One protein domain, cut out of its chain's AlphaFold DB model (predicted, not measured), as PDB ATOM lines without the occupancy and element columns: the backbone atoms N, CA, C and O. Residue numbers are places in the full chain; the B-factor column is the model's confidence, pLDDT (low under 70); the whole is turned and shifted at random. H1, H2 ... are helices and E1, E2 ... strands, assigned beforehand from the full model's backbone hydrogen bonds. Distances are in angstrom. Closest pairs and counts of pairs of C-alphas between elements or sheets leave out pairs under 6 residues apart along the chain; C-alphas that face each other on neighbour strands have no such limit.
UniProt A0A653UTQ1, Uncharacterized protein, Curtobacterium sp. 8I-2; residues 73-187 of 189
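This is residues 73 to 187 of the 189 residues of an uncharacterized protein of Curtobacterium sp. 8I-2 (UniProt A0A653UTQ1). Two small sheets form a sandwich only partly face to face, their strands crossed: E1, E4, E7, E2 make a strongly twisted, curled sheet whose long strands E4 and E7 bend sharply, and E3, E6, E5 make the other. The short helix H1 lies over E4 of the larger sheet, the short helix H2 only grazes the smaller sheet, and unnamed residues 104 to 127 loop out to 23 A from the mean of the C-alphas. The printed part has 115 residues, under half in named elements, in the order H1 E1 E2 E3 H2 E4 E5 E6 E7; both sheets are antiparallel and the class is mostly strand. It is compact, radius of gyration of the C-alphas 13.2 A, spanning 40 by 31 by 24 A.

H1, residues 77 to 81, begins at C-alpha 77 (0.308, -8.263, -24.172). E1 is 87 to 91, E2 100 to 103, E3 128 to 131, H2 137 to 141. E4, 151 to 160, is 21.2 A long and bends by 90 degrees at 157. E5 is 164 to 167, E6 170 to 173. E7, 177 to 186, is 21.3 A long, bends by 79 degrees at 180 and ends at C-alpha 186 (-23.488, 6.089, -24.901).

In the larger sheet the neighbour strands E1 and E4 are antiparallel, with N 89 and O 153 within hydrogen-bond range at 2.8 A, as are N 152 and O 185 of the neighbours E4 and E7 at 2.8 A, and N 101 and O 179 of the neighbours E7 and E2 at 2.9 A. N 130 and O 171 of E3 and E6 are 2.8 A apart; in the hairpin E5 and E6, N 165 and O 172 are 2.8 A apart. The sheets' facing parts are 9.2 A centre to centre. H1 is on the larger sheet, height 8.2 A; its closest C-alphas with E4 are Leu 81 and Pro 158, 6.3 A. H2 only grazes the smaller sheet with residues 139 to 140. In H1 and H2 every O i to N i+4 pair is within range.

The C-alphas of Gly 98 and Phe 121 are farthest apart, 40.6 A. The printed part has no cut; E2 to E3 is the long link. Low pLDDT falls at 82, 84, 109 to 112 and 141 to 148.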
ATOM      1  N   ARG A  73       2.895  -6.580 -34.468       88.81
ATOM      2  CA  ARG A  73       2.758  -7.531 -33.361       88.81
ATOM      3  C   ARG A  73       3.241  -6.870 -32.075       88.81
ATOM      4  O   ARG A  73       4.335  -6.309 -32.060       88.81
ATOM      5  N   THR A  74       2.436  -6.943 -31.027       86.12
ATOM      6  CA  THR A  74       2.813  -6.422 -29.717       86.12
ATOM      7  C   THR A  74       3.435  -7.559 -28.907       86.12
ATOM      8  O   THR A  74       2.754  -8.556 -28.676       86.12
ATOM      9  N   PRO A  75       4.725  -7.469 -28.532       72.81
ATOM     10  CA  PRO A  75       5.401  -8.544 -27.808       72.81
ATOM     11  C   PRO A  75       4.965  -8.642 -26.342       72.81
ATOM     12  O   PRO A  75       5.064  -9.719 -25.766       72.81
ATOM     13  N   ASP A  76       4.466  -7.548 -25.765       80.62
ATOM     14  CA  ASP A  76       4.039  -7.472 -24.371       80.62
ATOM     15  C   ASP A  76       2.526  -7.225 -24.301       80.62
ATOM     16  O   ASP A  76       2.047  -6.091 -24.392       80.62
ATOM     17  N   ALA A  77       1.763  -8.319 -24.263       78.25
ATOM     18  CA  ALA A  77       0.308  -8.263 -24.172       78.25
ATOM     19  C   ALA A  77      -0.156  -7.738 -22.812       78.25
ATOM     20  O   ALA A  77      -1.079  -6.926 -22.743       78.25
ATOM     21  N   ASP A  78       0.535  -8.145 -21.753       78.00
ATOM     22  CA  ASP A  78       0.159  -7.846 -20.379       78.00
ATOM     23  C   ASP A  78       0.360  -6.364 -20.054       78.00
ATOM     24  O   ASP A  78      -0.491  -5.771 -19.397       78.00
ATOM     25  N   ALA A  79       1.399  -5.718 -20.593       78.25
ATOM     26  CA  ALA A  79       1.582  -4.273 -20.436       78.25
ATOM     27  C   ALA A  79       0.450  -3.441 -21.067       78.25
ATOM     28  O   ALA A  79       0.077  -2.397 -20.536       78.25
ATOM     29  N   VAL A  80      -0.114  -3.885 -22.195       79.81
ATOM     30  CA  VAL A  80      -1.225  -3.176 -22.858       79.81
ATOM     31  C   VAL A  80      -2.547  -3.436 -22.146       79.81
ATOM     32  O   VAL A  80      -3.340  -2.516 -21.954       79.81
ATOM     33  N   LEU A  81      -2.787  -4.688 -21.761       78.38
ATOM     34  CA  LEU A  81      -4.005  -5.113 -21.073       78.38
ATOM     35  C   LEU A  81      -4.060  -4.609 -19.623       78.38
ATOM     36  O   LEU A  81      -5.147  -4.350 -19.114       78.38
ATOM     37  N   GLY A  82      -2.899  -4.426 -18.989       68.75
ATOM     38  CA  GLY A  82      -2.721  -3.866 -17.650       68.75
ATOM     39  C   GLY A  82      -2.602  -2.339 -17.604       68.75
ATOM     40  O   GLY A  82      -2.218  -1.798 -16.569       68.75
ATOM     41  N   SER A  83      -2.906  -1.637 -18.704       70.94
ATOM     42  CA  SER A  83      -2.981  -0.170 -18.722       70.94
ATOM     43  C   SER A  83      -3.912   0.334 -17.614       70.94
ATOM     44  O   SER A  83      -5.075  -0.069 -17.543       70.94
ATOM     45  N   ALA A  84      -3.423   1.254 -16.775       61.75
ATOM     46  CA  ALA A  84      -4.200   1.848 -15.681       61.75
ATOM     47  C   ALA A  84      -5.450   2.607 -16.170       61.75
ATOM     48  O   ALA A  84      -6.412   2.767 -15.424       61.75
ATOM     49  N   GLU A  85      -5.452   3.045 -17.431       70.31
ATOM     50  CA  GLU A  85      -6.590   3.724 -18.063       70.31
ATOM     51  C   GLU A  85      -7.674   2.748 -18.563       70.31
ATOM     52  O   GLU A  85      -8.758   3.176 -18.972       70.31
ATOM     53  N   GLY A  86      -7.415   1.437 -18.490       75.25
ATOM     54  CA  GLY A  86      -8.272   0.387 -19.029       75.25
ATOM     55  C   GLY A  86      -8.233   0.316 -20.557       75.25
ATOM     56  O   GLY A  86      -7.612   1.136 -21.231       75.25
ATOM     57  N   ILE A  87      -8.905  -0.689 -21.124       89.88
ATOM     58  CA  ILE A  87      -9.072  -0.798 -22.580       89.88
ATOM     59  C   ILE A  87     -10.507  -0.464 -22.971       89.88
ATOM     60  O   ILE A  87     -11.460  -0.808 -22.275       89.88
ATOM     61  N   TRP A  88     -10.671   0.180 -24.116       91.25
ATOM     62  CA  TRP A  88     -11.946   0.702 -24.580       91.25
ATOM     63  C   TRP A  88     -12.451  -0.101 -25.773       91.25
ATOM     64  O   TRP A  88     -11.719  -0.332 -26.735       91.25
ATOM     65  N   HIS A  89     -13.707  -0.533 -25.731       89.94
ATOM     66  CA  HIS A  89     -14.342  -1.311 -26.790       89.94
ATOM     67  C   HIS A  89     -15.610  -0.636 -27.294       89.94
ATOM     68  O   HIS A  89     -16.384  -0.080 -26.522       89.94
ATOM     69  N   VAL A  90     -15.855  -0.740 -28.600       87.56
ATOM     70  CA  VAL A  90     -16.996  -0.097 -29.248       87.56
ATOM     71  C   VAL A  90     -17.916  -1.129 -29.864       87.56
ATOM     72  O   VAL A  90     -17.487  -1.973 -30.652       87.56
ATOM     73  N   THR A  91     -19.206  -1.024 -29.562       85.75
ATOM     74  CA  THR A  91     -20.213  -1.952 -30.078       85.75
ATOM     75  C   THR A  91     -21.581  -1.287 -30.247       85.75
ATOM     76  O   THR A  91     -21.854  -0.202 -29.737       85.75
ATOM     77  N   ALA A  92     -22.463  -1.957 -30.989       83.19
ATOM     78  CA  ALA A  92     -23.879  -1.601 -31.082       83.19
ATOM     79  C   ALA A  92     -24.712  -2.277 -29.989       83.19
ATOM     80  O   ALA A  92     -25.869  -1.916 -29.777       83.19
ATOM     81  N   ARG A  93     -24.162  -3.328 -29.372       85.75
ATOM     82  CA  ARG A  93     -24.869  -4.127 -28.382       85.75
ATOM     83  C   ARG A  93     -24.811  -3.410 -27.045       85.75
ATOM     84  O   ARG A  93     -23.735  -3.030 -26.606       85.75
ATOM     85  N   ARG A  94     -25.969  -3.272 -26.411       89.75
ATOM     86  CA  ARG A  94     -26.049  -2.762 -25.054       89.75
ATOM     87  C   ARG A  94     -25.650  -3.856 -24.063       89.75
ATOM     88  O   ARG A  94     -26.181  -4.965 -24.121       89.75
ATOM     89  N   TRP A  95     -24.740  -3.493 -23.180       92.25
ATOM     90  CA  TRP A  95     -24.344  -4.181 -21.959       92.25
ATOM     91  C   TRP A  95     -24.481  -3.228 -20.774       92.25
ATOM     92  O   TRP A  95     -24.513  -1.997 -20.949       92.25
ATOM     93  N   GLU A  96     -24.578  -3.805 -19.589       94.50
ATOM     94  CA  GLU A  96     -24.632  -3.088 -18.324       94.50
ATOM     95  C   GLU A  96     -23.278  -3.163 -17.604       94.50
ATOM     96  O   GLU A  96     -22.446  -4.033 -17.867       94.50
ATOM     97  N   VAL A  97     -23.030  -2.196 -16.721       94.62
ATOM     98  CA  VAL A  97     -21.809  -2.169 -15.906       94.62
ATOM     99  C   VAL A  97     -21.819  -3.364 -14.952       94.62
ATOM    100  O   VAL A  97     -22.831  -3.649 -14.318       94.62
ATOM    101  N   GLY A  98     -20.688  -4.062 -14.860       93.25
ATOM    102  CA  GLY A  98     -20.532  -5.316 -14.124       93.25
ATOM    103  C   GLY A  98     -20.772  -6.575 -14.962       93.25
ATOM    104  O   GLY A  98     -20.425  -7.665 -14.507       93.25
ATOM    105  N   ASP A  99     -21.301  -6.459 -16.188       94.56
ATOM    106  CA  ASP A  99     -21.491  -7.619 -17.063       94.56
ATOM    107  C   ASP A  99     -20.145  -8.266 -17.417       94.56
ATOM    108  O   ASP A  99     -19.195  -7.595 -17.833       94.56
ATOM    109  N   SER A 100     -20.084  -9.596 -17.328       93.44
ATOM    110  CA  SER A 100     -18.991 -10.372 -17.913       93.44
ATOM    111  C   SER A 100     -19.300 -10.656 -19.379       93.44
ATOM    112  O   SER A 100     -20.293 -11.309 -19.710       93.44
ATOM    113  N   VAL A 101     -18.443 -10.166 -20.274       92.31
ATOM    114  CA  VAL A 101     -18.637 -10.279 -21.721       92.31
ATOM    115  C   VAL A 101     -17.550 -11.130 -22.358       92.31
ATOM    116  O   VAL A 101     -16.380 -11.063 -21.991       92.31
ATOM    117  N   THR A 102     -17.947 -11.933 -23.346       92.50
ATOM    118  CA  THR A 102     -17.024 -12.638 -24.244       92.50
ATOM    119  C   THR A 102     -17.196 -12.095 -25.655       92.50
ATOM    120  O   THR A 102     -18.274 -12.185 -26.252       92.50
ATOM    121  N   LEU A 103     -16.127 -11.511 -26.180       89.62
ATOM    122  CA  LEU A 103     -16.035 -10.951 -27.516       89.62
ATOM    123  C   LEU A 103     -15.422 -12.006 -28.433       89.62
ATOM    124  O   LEU A 103     -14.227 -12.273 -28.371       89.62
ATOM    125  N   ASP A 104     -16.269 -12.614 -29.258       87.62
ATOM    126  CA  ASP A 104     -15.891 -13.676 -30.191       87.62
ATOM    127  C   ASP A 104     -15.320 -13.077 -31.487       87.62
ATOM    128  O   ASP A 104     -16.044 -12.435 -32.264       87.62
ATOM    129  N   HIS A 105     -14.034 -13.317 -31.750       86.06
ATOM    130  CA  HIS A 105     -13.356 -12.799 -32.945       86.06
ATOM    131  C   HIS A 105     -13.942 -13.355 -34.250       86.06
ATOM    132  O   HIS A 105     -13.853 -12.718 -35.303       86.06
ATOM    133  N   ARG A 106     -14.585 -14.529 -34.229       83.62
ATOM    134  CA  ARG A 106     -15.220 -15.123 -35.416       83.62
ATOM    135  C   ARG A 106     -16.482 -14.377 -35.805       83.62
ATOM    136  O   ARG A 106     -16.834 -14.378 -36.988       83.62
ATOM    137  N   ARG A 107     -17.144 -13.707 -34.858       80.19
ATOM    138  CA  ARG A 107     -18.305 -12.843 -35.129       80.19
ATOM    139  C   ARG A 107     -17.904 -11.486 -35.706       80.19
ATOM    140  O   ARG A 107     -18.755 -10.799 -36.279       80.19
ATOM    141  N   CYS A 108     -16.628 -11.112 -35.619       74.50
ATOM    142  CA  CYS A 108     -16.105  -9.912 -36.261       74.50
ATOM    143  C   CYS A 108     -16.167 -10.052 -37.793       74.50
ATOM    144  O   CYS A 108     -15.900 -11.107 -38.373       74.50
ATOM    145  N   ARG A 109     -16.572  -8.979 -38.481       65.06
ATOM    146  CA  ARG A 109     -16.695  -8.983 -39.946       65.06
ATOM    147  C   ARG A 109     -15.318  -8.970 -40.606       65.06
ATOM    148  O   ARG A 109     -14.387  -8.374 -40.092       65.06
ATOM    149  N   LEU A 110     -15.243  -9.505 -41.824       59.19
ATOM    150  CA  LEU A 110     -14.035  -9.495 -42.666       59.19
ATOM    151  C   LEU A 110     -13.469  -8.093 -42.974       59.19
ATOM    152  O   LEU A 110     -12.286  -7.966 -43.259       59.19
ATOM    153  N   ARG A 111     -14.293  -7.034 -42.931       58.69
ATOM    154  CA  ARG A 111     -13.807  -5.644 -43.072       58.69
ATOM    155  C   ARG A 111     -13.086  -5.130 -41.818       58.69
ATOM    156  O   ARG A 111     -12.345  -4.165 -41.910       58.69
ATOM    157  N   SER A 112     -13.285  -5.795 -40.684       61.88
ATOM    158  CA  SER A 112     -12.565  -5.600 -39.426       61.88
ATOM    159  C   SER A 112     -11.502  -6.699 -39.314       61.88
ATOM    160  O   SER A 112     -11.485  -7.486 -38.369       61.88
ATOM    161  N   CYS A 113     -10.683  -6.836 -40.356       73.56
ATOM    162  CA  CYS A 113      -9.545  -7.740 -40.329       73.56
ATOM    163  C   CYS A 113      -8.255  -6.961 -40.088       73.56
ATOM    164  O   CYS A 113      -8.049  -5.865 -40.609       73.56
ATOM    165  N   VAL A 114      -7.357  -7.566 -39.323       82.50
ATOM    166  CA  VAL A 114      -6.019  -7.051 -39.077       82.50
ATOM    167  C   VAL A 114      -5.183  -7.264 -40.324       82.50
ATOM    168  O   VAL A 114      -4.952  -8.399 -40.751       82.50
ATOM    169  N   GLN A 115      -4.720  -6.153 -40.887       84.81
ATOM    170  CA  GLN A 115      -3.618  -6.133 -41.835       84.81
ATOM    171  C   GLN A 115      -2.319  -5.983 -41.059       84.81
ATOM    172  O   GLN A 115      -2.201  -5.120 -40.190       84.81
ATOM    173  N   ARG A 116      -1.354  -6.843 -41.360       85.94
ATOM    174  CA  ARG A 116      -0.090  -6.936 -40.639       85.94
ATOM    175  C   ARG A 116       0.989  -6.139 -41.351       85.94
ATOM    176  O   ARG A 116       1.325  -6.456 -42.488       85.94
ATOM    177  N   ALA A 117       1.570  -5.161 -40.664       85.25
ATOM    178  CA  ALA A 117       2.685  -4.384 -41.201       85.25
ATOM    179  C   ALA A 117       3.949  -5.234 -41.400       85.25
ATOM    180  O   ALA A 117       4.719  -4.992 -42.322       85.25
ATOM    181  N   ASP A 118       4.140  -6.263 -40.571       84.31
ATOM    182  CA  ASP A 118       5.271  -7.190 -40.662       84.31
ATOM    183  C   ASP A 118       5.081  -8.278 -41.733       84.31
ATOM    184  O   ASP A 118       6.044  -8.922 -42.146       84.31
ATOM    185  N   ARG A 119       3.843  -8.502 -42.186       84.12
ATOM    186  CA  ARG A 119       3.504  -9.476 -43.233       84.12
ATOM    187  C   ARG A 119       2.486  -8.884 -44.214       84.12
ATOM    188  O   ARG A 119       1.319  -9.279 -44.179       84.12
ATOM    189  N   PRO A 120       2.920  -7.979 -45.109       79.12
ATOM    190  CA  PRO A 120       2.031  -7.215 -45.987       79.12
ATOM    191  C   PRO A 120       1.164  -8.064 -46.924       79.12
ATOM    192  O   PRO A 120       0.064  -7.660 -47.286       79.12
ATOM    193  N   PHE A 121       1.649  -9.247 -47.307       81.19
ATOM    194  CA  PHE A 121       0.955 -10.170 -48.211       81.19
ATOM    195  C   PHE A 121       0.186 -11.280 -47.482       81.19
ATOM    196  O   PHE A 121      -0.380 -12.162 -48.124       81.19
ATOM    197  N   ALA A 122       0.183 -11.286 -46.144       82.31
ATOM    198  CA  ALA A 122      -0.598 -12.264 -45.398       82.31
ATOM    199  C   ALA A 122      -2.097 -11.991 -45.558       82.31
ATOM    200  O   ALA A 122      -2.540 -10.842 -45.598       82.31
ATOM    201  N   LEU A 123      -2.886 -13.066 -45.589       80.69
ATOM    202  CA  LEU A 123      -4.337 -12.949 -45.604       80.69
ATOM    203  C   LEU A 123      -4.822 -12.189 -44.352       80.69
ATOM    204  O   LEU A 123      -4.357 -12.485 -43.244       80.69
ATOM    205  N   PRO A 124      -5.767 -11.242 -44.499       77.75
ATOM    206  CA  PRO A 124      -6.320 -10.509 -43.368       77.75
ATOM    207  C   PRO A 124      -6.971 -11.461 -42.354       77.75
ATOM    208  O   PRO A 124      -7.749 -12.340 -42.731       77.75
ATOM    209  N   ARG A 125      -6.689 -11.274 -41.060       83.31
ATOM    210  CA  ARG A 125      -7.255 -12.104 -39.978       83.31
ATOM    211  C   ARG A 125      -8.339 -11.348 -39.227       83.31
ATOM    212  O   ARG A 125      -8.151 -10.179 -38.917       83.31
ATOM    213  N   ARG A 126      -9.451 -12.011 -38.901       86.50
ATOM    214  CA  ARG A 126     -10.489 -11.418 -38.044       86.50
ATOM    215  C   ARG A 126      -9.918 -11.151 -36.654       86.50
ATOM    216  O   ARG A 126      -9.129 -11.954 -36.159       86.50
ATOM    217  N   ALA A 127     -10.325 -10.041 -36.052       88.06
ATOM    218  CA  ALA A 127      -9.881  -9.663 -34.723       88.06
ATOM    219  C   ALA A 127     -10.947  -8.868 -33.971       88.06
ATOM    220  O   ALA A 127     -11.789  -8.203 -34.583       88.06
ATOM    221  N   VAL A 128     -10.857  -8.906 -32.646       88.12
ATOM    222  CA  VAL A 128     -11.560  -7.981 -31.760       88.12
ATOM    223  C   VAL A 128     -10.712  -6.723 -31.600       88.12
ATOM    224  O   VAL A 128      -9.509  -6.820 -31.367       88.12
ATOM    225  N   TYR A 129     -11.334  -5.553 -31.747       87.88
ATOM    226  CA  TYR A 129     -10.650  -4.264 -31.661       87.88
ATOM    227  C   TYR A 129     -10.924  -3.565 -30.337       87.88
ATOM    228  O   TYR A 129     -12.059  -3.558 -29.848       87.88
ATOM    229  N   PHE A 130      -9.879  -2.925 -29.830       89.12
ATOM    230  CA  PHE A 130      -9.872  -2.110 -28.628       89.12
ATOM    231  C   PHE A 130      -9.082  -0.827 -28.859       89.12
ATOM    232  O   PHE A 130      -8.341  -0.701 -29.840       89.12
ATOM    233  N   PHE A 131      -9.205   0.093 -27.914       89.19
ATOM    234  CA  PHE A 131      -8.379   1.283 -27.816       89.19
ATOM    235  C   PHE A 131      -7.734   1.343 -26.432       89.19
ATOM    236  O   PHE A 131      -8.363   0.984 -25.442       89.19
ATOM    237  N   THR A 132      -6.472   1.753 -26.352       88.81
ATOM    238  CA  THR A 132      -5.736   1.862 -25.078       88.81
ATOM    239  C   THR A 132      -6.119   3.092 -24.263       88.81
ATOM    240  O   THR A 132      -5.756   3.186 -23.100       88.81
ATOM    241  N   THR A 133      -6.813   4.035 -24.892       87.56
ATOM    242  CA  THR A 133      -7.313   5.282 -24.312       87.56
ATOM    243  C   THR A 133      -8.741   5.495 -24.804       87.56
ATOM    244  O   THR A 133      -9.140   4.876 -25.799       87.56
ATOM    245  N   ASP A 134      -9.487   6.396 -24.166       87.38
ATOM    246  CA  ASP A 134     -10.828   6.774 -24.623       87.38
ATOM    247  C   ASP A 134     -10.771   7.272 -26.087       87.38
ATOM    248  O   ASP A 134     -10.051   8.236 -26.392       87.38
ATOM    249  N   PRO A 135     -11.409   6.571 -27.046       82.56
ATOM    250  CA  PRO A 135     -11.227   6.866 -28.456       82.56
ATOM    251  C   PRO A 135     -12.035   8.088 -28.902       82.56
ATOM    252  O   PRO A 135     -13.264   8.104 -28.854       82.56
ATOM    253  N   ALA A 136     -11.353   9.068 -29.502       81.75
ATOM    254  CA  ALA A 136     -12.031  10.176 -30.172       81.75
ATOM    255  C   ALA A 136     -12.914   9.689 -31.340       81.75
ATOM    256  O   ALA A 136     -12.631   8.681 -31.995       81.75
ATOM    257  N   HIS A 137     -13.949  10.467 -31.674       73.56
ATOM    258  CA  HIS A 137     -14.971  10.100 -32.663       73.56
ATOM    259  C   HIS A 137     -14.401   9.656 -34.028       73.56
ATOM    260  O   HIS A 137     -14.858   8.675 -34.621       73.56
ATOM    261  N   ALA A 138     -13.337  10.315 -34.501       71.75
ATOM    262  CA  ALA A 138     -12.662   9.967 -35.751       71.75
ATOM    263  C   ALA A 138     -12.047   8.551 -35.739       71.75
ATOM    264  O   ALA A 138     -12.104   7.841 -36.748       71.75
ATOM    265  N   HIS A 139     -11.502   8.105 -34.602       71.75
ATOM    266  CA  HIS A 139     -10.909   6.771 -34.465       71.75
ATOM    267  C   HIS A 139     -11.959   5.665 -34.496       71.75
ATOM    268  O   HIS A 139     -11.692   4.559 -34.973       71.75
ATOM    269  N   VAL A 140     -13.170   5.964 -34.043       70.88
ATOM    270  CA  VAL A 140     -14.255   4.990 -34.004       70.88
ATOM    271  C   VAL A 140     -14.919   4.819 -35.354       70.88
ATOM    272  O   VAL A 140     -15.078   3.682 -35.800       70.88
ATOM    273  N   LEU A 141     -15.201   5.912 -36.062       67.19
ATOM    274  CA  LEU A 141     -15.704   5.844 -37.436       67.19
ATOM    275  C   LEU A 141     -14.723   5.140 -38.388       67.19
ATOM    276  O   LEU A 141     -15.147   4.490 -39.344       67.19
ATOM    277  N   GLY A 142     -13.417   5.246 -38.119       60.47
ATOM    278  CA  GLY A 142     -12.370   4.579 -38.896       60.47
ATOM    279  C   GLY A 142     -12.307   3.056 -38.714       60.47
ATOM    280  O   GLY A 142     -11.780   2.372 -39.589       60.47
ATOM    281  N   ASN A 143     -12.843   2.512 -37.614       59.81
ATOM    282  CA  ASN A 143     -12.749   1.080 -37.283       59.81
ATOM    283  C   ASN A 143     -14.119   0.377 -37.185       59.81
ATOM    284  O   ASN A 143     -14.203  -0.843 -37.354       59.81
ATOM    285  N   VAL A 144     -15.203   1.127 -36.972       61.41
ATOM    286  CA  VAL A 144     -16.580   0.631 -36.888       61.41
ATOM    287  C   VAL A 144     -17.382   1.215 -38.049       61.41
ATOM    288  O   VAL A 144     -17.519   2.426 -38.185       61.41
ATOM    289  N   ALA A 145     -17.933   0.361 -38.917       55.53
ATOM    290  CA  ALA A 145     -18.772   0.826 -40.024       55.53
ATOM    291  C   ALA A 145     -19.952   1.670 -39.493       55.53
ATOM    292  O   ALA A 145     -20.679   1.199 -38.616       55.53
ATOM    293  N   ARG A 146     -20.128   2.875 -40.072       51.78
ATOM    294  CA  ARG A 146     -20.997   4.029 -39.709       51.78
ATOM    295  C   ARG A 146     -22.332   3.783 -38.978       51.78
ATOM    296  O   ARG A 146     -22.841   4.695 -38.354       51.78
ATOM    297  N   SER A 147     -22.921   2.594 -39.031       53.97
ATOM    298  CA  SER A 147     -24.239   2.281 -38.461       53.97
ATOM    299  C   SER A 147     -24.231   1.637 -37.059       53.97
ATOM    300  O   SER A 147     -25.285   1.178 -36.622       53.97
ATOM    301  N   ARG A 148     -23.075   1.451 -36.389       60.47
ATOM    302  CA  ARG A 148     -22.986   0.505 -35.246       60.47
ATOM    303  C   ARG A 148     -22.106   0.879 -34.045       60.47
ATOM    304  O   ARG A 148     -21.993   0.059 -33.143       60.47
ATOM    305  N   ALA A 149     -21.511   2.062 -33.978       70.12
ATOM    306  CA  ALA A 149     -20.848   2.505 -32.751       70.12
ATOM    307  C   ALA A 149     -21.864   3.251 -31.880       70.12
ATOM    308  O   ALA A 149     -22.005   4.453 -32.031       70.12
ATOM    309  N   ARG A 150     -22.635   2.526 -31.059       79.56
ATOM    310  CA  ARG A 150     -23.639   3.135 -30.158       79.56
ATOM    311  C   ARG A 150     -23.171   3.218 -28.719       79.56
ATOM    312  O   ARG A 150     -23.700   4.008 -27.959       79.56
ATOM    313  N   TYR A 151     -22.221   2.378 -28.338       86.62
ATOM    314  CA  TYR A 151     -21.740   2.307 -26.973       86.62
ATOM    315  C   TYR A 151     -20.226   2.167 -26.970       86.62
ATOM    316  O   TYR A 151     -19.671   1.384 -27.753       86.62
ATOM    317  N   VAL A 152     -19.590   2.916 -26.075       89.62
ATOM    318  CA  VAL A 152     -18.176   2.795 -25.715       89.62
ATOM    319  C   VAL A 152     -18.128   2.192 -24.331       89.62
ATOM    320  O   VAL A 152     -18.771   2.686 -23.408       89.62
ATOM    321  N   TYR A 153     -17.376   1.117 -24.187       91.25
ATOM    322  CA  TYR A 153     -17.214   0.440 -22.919       91.25
ATOM    323  C   TYR A 153     -15.768   0.491 -22.491       91.25
ATOM    324  O   TYR A 153     -14.897   0.084 -23.261       91.25
ATOM    325  N   ARG A 154     -15.527   0.914 -21.251       93.19
ATOM    326  CA  ARG A 154     -14.255   0.636 -20.594       93.19
ATOM    327  C   ARG A 154     -14.317  -0.774 -20.030       93.19
ATOM    328  O   ARG A 154     -15.249  -1.114 -19.301       93.19
ATOM    329  N   LEU A 155     -13.340  -1.587 -20.392       91.69
ATOM    330  CA  LEU A 155     -13.209  -2.968 -19.967       91.69
ATOM    331  C   LEU A 155     -12.120  -3.083 -18.901       91.69
ATOM    332  O   LEU A 155     -11.054  -2.477 -19.031       91.69
ATOM    333  N   THR A 156     -12.379  -3.905 -17.892       90.31
ATOM    334  CA  THR A 156     -11.407  -4.291 -16.864       90.31
ATOM    335  C   THR A 156     -11.165  -5.793 -16.879       90.31
ATOM    336  O   THR A 156     -11.971  -6.570 -17.404       90.31
ATOM    337  N   ASP A 157     -10.014  -6.180 -16.331       86.75
ATOM    338  CA  ASP A 157      -9.523  -7.558 -16.263       86.75
ATOM    339  C   ASP A 157      -9.589  -8.324 -17.598       86.75
ATOM    340  O   ASP A 157     -10.067  -9.467 -17.640       86.75
ATOM    341  N   PRO A 158      -9.149  -7.718 -18.720       87.44
ATOM    342  CA  PRO A 158      -9.252  -8.370 -20.009       87.44
ATOM    343  C   PRO A 158      -8.319  -9.585 -20.082       87.44
ATOM    344  O   PRO A 158      -7.124  -9.508 -19.807       87.44
ATOM    345  N   ARG A 159      -8.873 -10.720 -20.506       89.31
ATOM    346  CA  ARG A 159      -8.144 -11.953 -20.815       89.31
ATOM    347  C   ARG A 159      -8.315 -12.284 -22.286       89.31
ATOM    348  O   ARG A 159      -9.439 -12.284 -22.789       89.31
ATOM    349  N   THR A 160      -7.215 -12.595 -22.956       89.31
ATOM    350  CA  THR A 160      -7.177 -12.886 -24.391       89.31
ATOM    351  C   THR A 160      -6.570 -14.266 -24.639       89.31
ATOM    352  O   THR A 160      -5.767 -14.746 -23.841       89.31
ATOM    353  N   ASP A 161      -6.958 -14.928 -25.730       87.31
ATOM    354  CA  ASP A 161      -6.433 -16.249 -26.118       87.31
ATOM    355  C   ASP A 161      -5.780 -16.261 -27.516       87.31
ATOM    356  O   ASP A 161      -5.596 -17.314 -28.131       87.31
ATOM    357  N   GLY A 162      -5.396 -15.085 -28.026       86.81
ATOM    358  CA  GLY A 162      -4.813 -14.925 -29.356       86.81
ATOM    359  C   GLY A 162      -3.701 -13.883 -29.429       86.81
ATOM    360  O   GLY A 162      -3.425 -13.158 -28.478       86.81
ATOM    361  N   ASP A 163      -3.070 -13.798 -30.602       90.25
ATOM    362  CA  ASP A 163      -2.039 -12.796 -30.871       90.25
ATOM    363  C   ASP A 163      -2.613 -11.374 -30.801       90.25
ATOM    364  O   ASP A 163      -3.690 -11.091 -31.342       90.25
ATOM    365  N   MET A 164      -1.839 -10.470 -30.201       90.25
ATOM    366  CA  MET A 164      -2.169  -9.056 -30.101       90.25
ATOM    367  C   MET A 164      -1.319  -8.220 -31.056       90.25
ATOM    368  O   MET A 164      -0.112  -8.432 -31.225       90.25
ATOM    369  N   PHE A 165      -1.965  -7.246 -31.685       90.62
ATOM    370  CA  PHE A 165      -1.339  -6.316 -32.606       90.62
ATOM    371  C   PHE A 165      -1.767  -4.887 -32.284       90.62
ATOM    372  O   PHE A 165      -2.934  -4.651 -31.983       90.62
ATOM    373  N   SER A 166      -0.861  -3.921 -32.405       88.88
ATOM    374  CA  SER A 166      -1.129  -2.513 -32.103       88.88
ATOM    375  C   SER A 166      -0.801  -1.581 -33.270       88.88
ATOM    376  O   SER A 166       0.046  -1.867 -34.126       88.88
ATOM    377  N   ARG A 167      -1.514  -0.453 -33.314       86.31
ATOM    378  CA  ARG A 167      -1.319   0.663 -34.245       86.31
ATOM    379  C   ARG A 167      -1.747   1.963 -33.566       86.31
ATOM    380  O   ARG A 167      -2.934   2.294 -33.538       86.31
ATOM    381  N   GLY A 168      -0.778   2.710 -33.039       85.44
ATOM    382  CA  GLY A 168      -1.072   3.852 -32.170       85.44
ATOM    383  C   GLY A 168      -1.885   3.383 -30.964       85.44
ATOM    384  O   GLY A 168      -1.521   2.391 -30.341       85.44
ATOM    385  N   ILE A 169      -3.019   4.039 -30.705       85.81
ATOM    386  CA  ILE A 169      -3.943   3.664 -29.624       85.81
ATOM    387  C   ILE A 169      -4.826   2.451 -29.951       85.81
ATOM    388  O   ILE A 169      -5.483   1.925 -29.063       85.81
ATOM    389  N   ALA A 170      -4.902   2.021 -31.215       87.25
ATOM    390  CA  ALA A 170      -5.762   0.912 -31.615       87.25
ATOM    391  C   ALA A 170      -5.052  -0.427 -31.396       87.25
ATOM    392  O   ALA A 170      -3.914  -0.621 -31.829       87.25
ATOM    393  N   VAL A 171      -5.762  -1.374 -30.797       89.31
ATOM    394  CA  VAL A 171      -5.291  -2.730 -30.517       89.31
ATOM    395  C   VAL A 171      -6.243  -3.716 -31.167       89.31
ATOM    396  O   VAL A 171      -7.455  -3.517 -31.170       89.31
ATOM    397  N   ALA A 172      -5.700  -4.784 -31.734       89.81
ATOM    398  CA  ALA A 172      -6.467  -5.844 -32.348       89.81
ATOM    399  C   ALA A 172      -5.978  -7.209 -31.867       89.81
ATOM    400  O   ALA A 172      -4.783  -7.502 -31.908       89.81
ATOM    401  N   VAL A 173      -6.913  -8.046 -31.432       90.62
ATOM    402  CA  VAL A 173      -6.655  -9.377 -30.875       90.62
ATOM    403  C   VAL A 173      -7.271 -10.418 -31.797       90.62
ATOM    404  O   VAL A 173      -8.475 -10.390 -32.042       90.62
ATOM    405  N   THR A 174      -6.472 -11.342 -32.335       90.12
ATOM    406  CA  THR A 174      -6.958 -12.370 -33.284       90.12
ATOM    407  C   THR A 174      -7.574 -13.599 -32.603       90.12
ATOM    408  O   THR A 174      -7.658 -14.658 -33.220       90.12
ATOM    409  N   GLY A 175      -7.955 -13.461 -31.336       89.75
ATOM    410  CA  GLY A 175      -8.613 -14.463 -30.504       89.75
ATOM    411  C   GLY A 175      -9.793 -13.846 -29.756       89.75
ATOM    412  O   GLY A 175     -10.094 -12.658 -29.920       89.75
ATOM    413  N   ASP A 176     -10.466 -14.658 -28.959       91.19
ATOM    414  CA  ASP A 176     -11.561 -14.213 -28.116       91.19
ATOM    415  C   ASP A 176     -11.038 -13.387 -26.943       91.19
ATOM    416  O   ASP A 176      -9.936 -13.592 -26.423       91.19
ATOM    417  N   VAL A 177     -11.860 -12.432 -26.513       90.06
ATOM    418  CA  VAL A 177     -11.545 -11.585 -25.365       90.06
ATOM    419  C   VAL A 177     -12.649 -11.677 -24.339       90.06
ATOM    420  O   VAL A 177     -13.822 -11.483 -24.655       90.06
ATOM    421  N   ARG A 178     -12.269 -11.963 -23.099       92.31
ATOM    422  CA  ARG A 178     -13.167 -11.954 -21.947       92.31
ATOM    423  C   ARG A 178     -12.820 -10.770 -21.075       92.31
ATOM    424  O   ARG A 178     -11.651 -10.582 -20.771       92.31
ATOM    425  N   ALA A 179     -13.814  -9.993 -20.683       92.69
ATOM    426  CA  ALA A 179     -13.604  -8.846 -19.815       92.69
ATOM    427  C   ALA A 179     -14.867  -8.534 -19.014       92.69
ATOM    428  O   ALA A 179     -15.938  -9.092 -19.279       92.69
ATOM    429  N   VAL A 180     -14.732  -7.627 -18.053       93.38
ATOM    430  CA  VAL A 180     -15.852  -7.064 -17.301       93.38
ATOM    431  C   VAL A 180     -16.093  -5.634 -17.764       93.38
ATOM    432  O   VAL A 180     -15.147  -4.885 -18.009       93.38
ATOM    433  N   ILE A 181     -17.361  -5.253 -17.912       93.50
ATOM    434  CA  ILE A 181     -17.727  -3.871 -18.223       93.50
ATOM    435  C   ILE A 181     -17.549  -3.013 -16.969       93.50
ATOM    436  O   ILE A 181     -18.298  -3.167 -16.009       93.50
ATOM    437  N   ALA A 182     -16.596  -2.087 -16.985       92.50
ATOM    438  CA  ALA A 182     -16.373  -1.155 -15.882       92.50
ATOM    439  C   ALA A 182     -17.127   0.162 -16.072       92.50
ATOM    440  O   ALA A 182     -17.656   0.719 -15.116       92.50
ATOM    441  N   GLU A 183     -17.202   0.652 -17.310       92.62
ATOM    442  CA  GLU A 183     -17.939   1.872 -17.639       92.62
ATOM    443  C   GLU A 183     -18.685   1.712 -18.953       92.62
ATOM    444  O   GLU A 183     -18.215   1.028 -19.864       92.62
ATOM    445  N   ARG A 184     -19.830   2.389 -19.055       91.44
ATOM    446  CA  ARG A 184     -20.577   2.554 -20.297       91.44
ATOM    447  C   ARG A 184     -20.714   4.032 -20.604       91.44
ATOM    448  O   ARG A 184     -21.279   4.776 -19.811       91.44
ATOM    449  N   HIS A 185     -20.340   4.383 -21.819       88.56
ATOM    450  CA  HIS A 185     -20.637   5.662 -22.433       88.56
ATOM    451  C   HIS A 185     -21.542   5.404 -23.627       88.56
ATOM    452  O   HIS A 185     -21.297   4.497 -24.430       88.56
ATOM    453  N   GLU A 186     -22.636   6.149 -23.721       85.50
ATOM    454  CA  GLU A 186     -23.488   6.089 -24.901       85.50
ATOM    455  C   GLU A 186     -22.920   7.017 -25.971       85.50
ATOM    456  O   GLU A 186     -22.592   8.173 -25.720       85.50
ATOM    457  N   TRP A 187     -22.802   6.481 -27.179       72.06
ATOM    458  CA  TRP A 187     -22.592   7.257 -28.386       72.06
ATOM    459  C   TRP A 187     -23.969   7.665 -28.917       72.06
ATOM    460  O   TRP A 187     -24.712   6.822 -29.422       72.06
TER     461      TRP A 187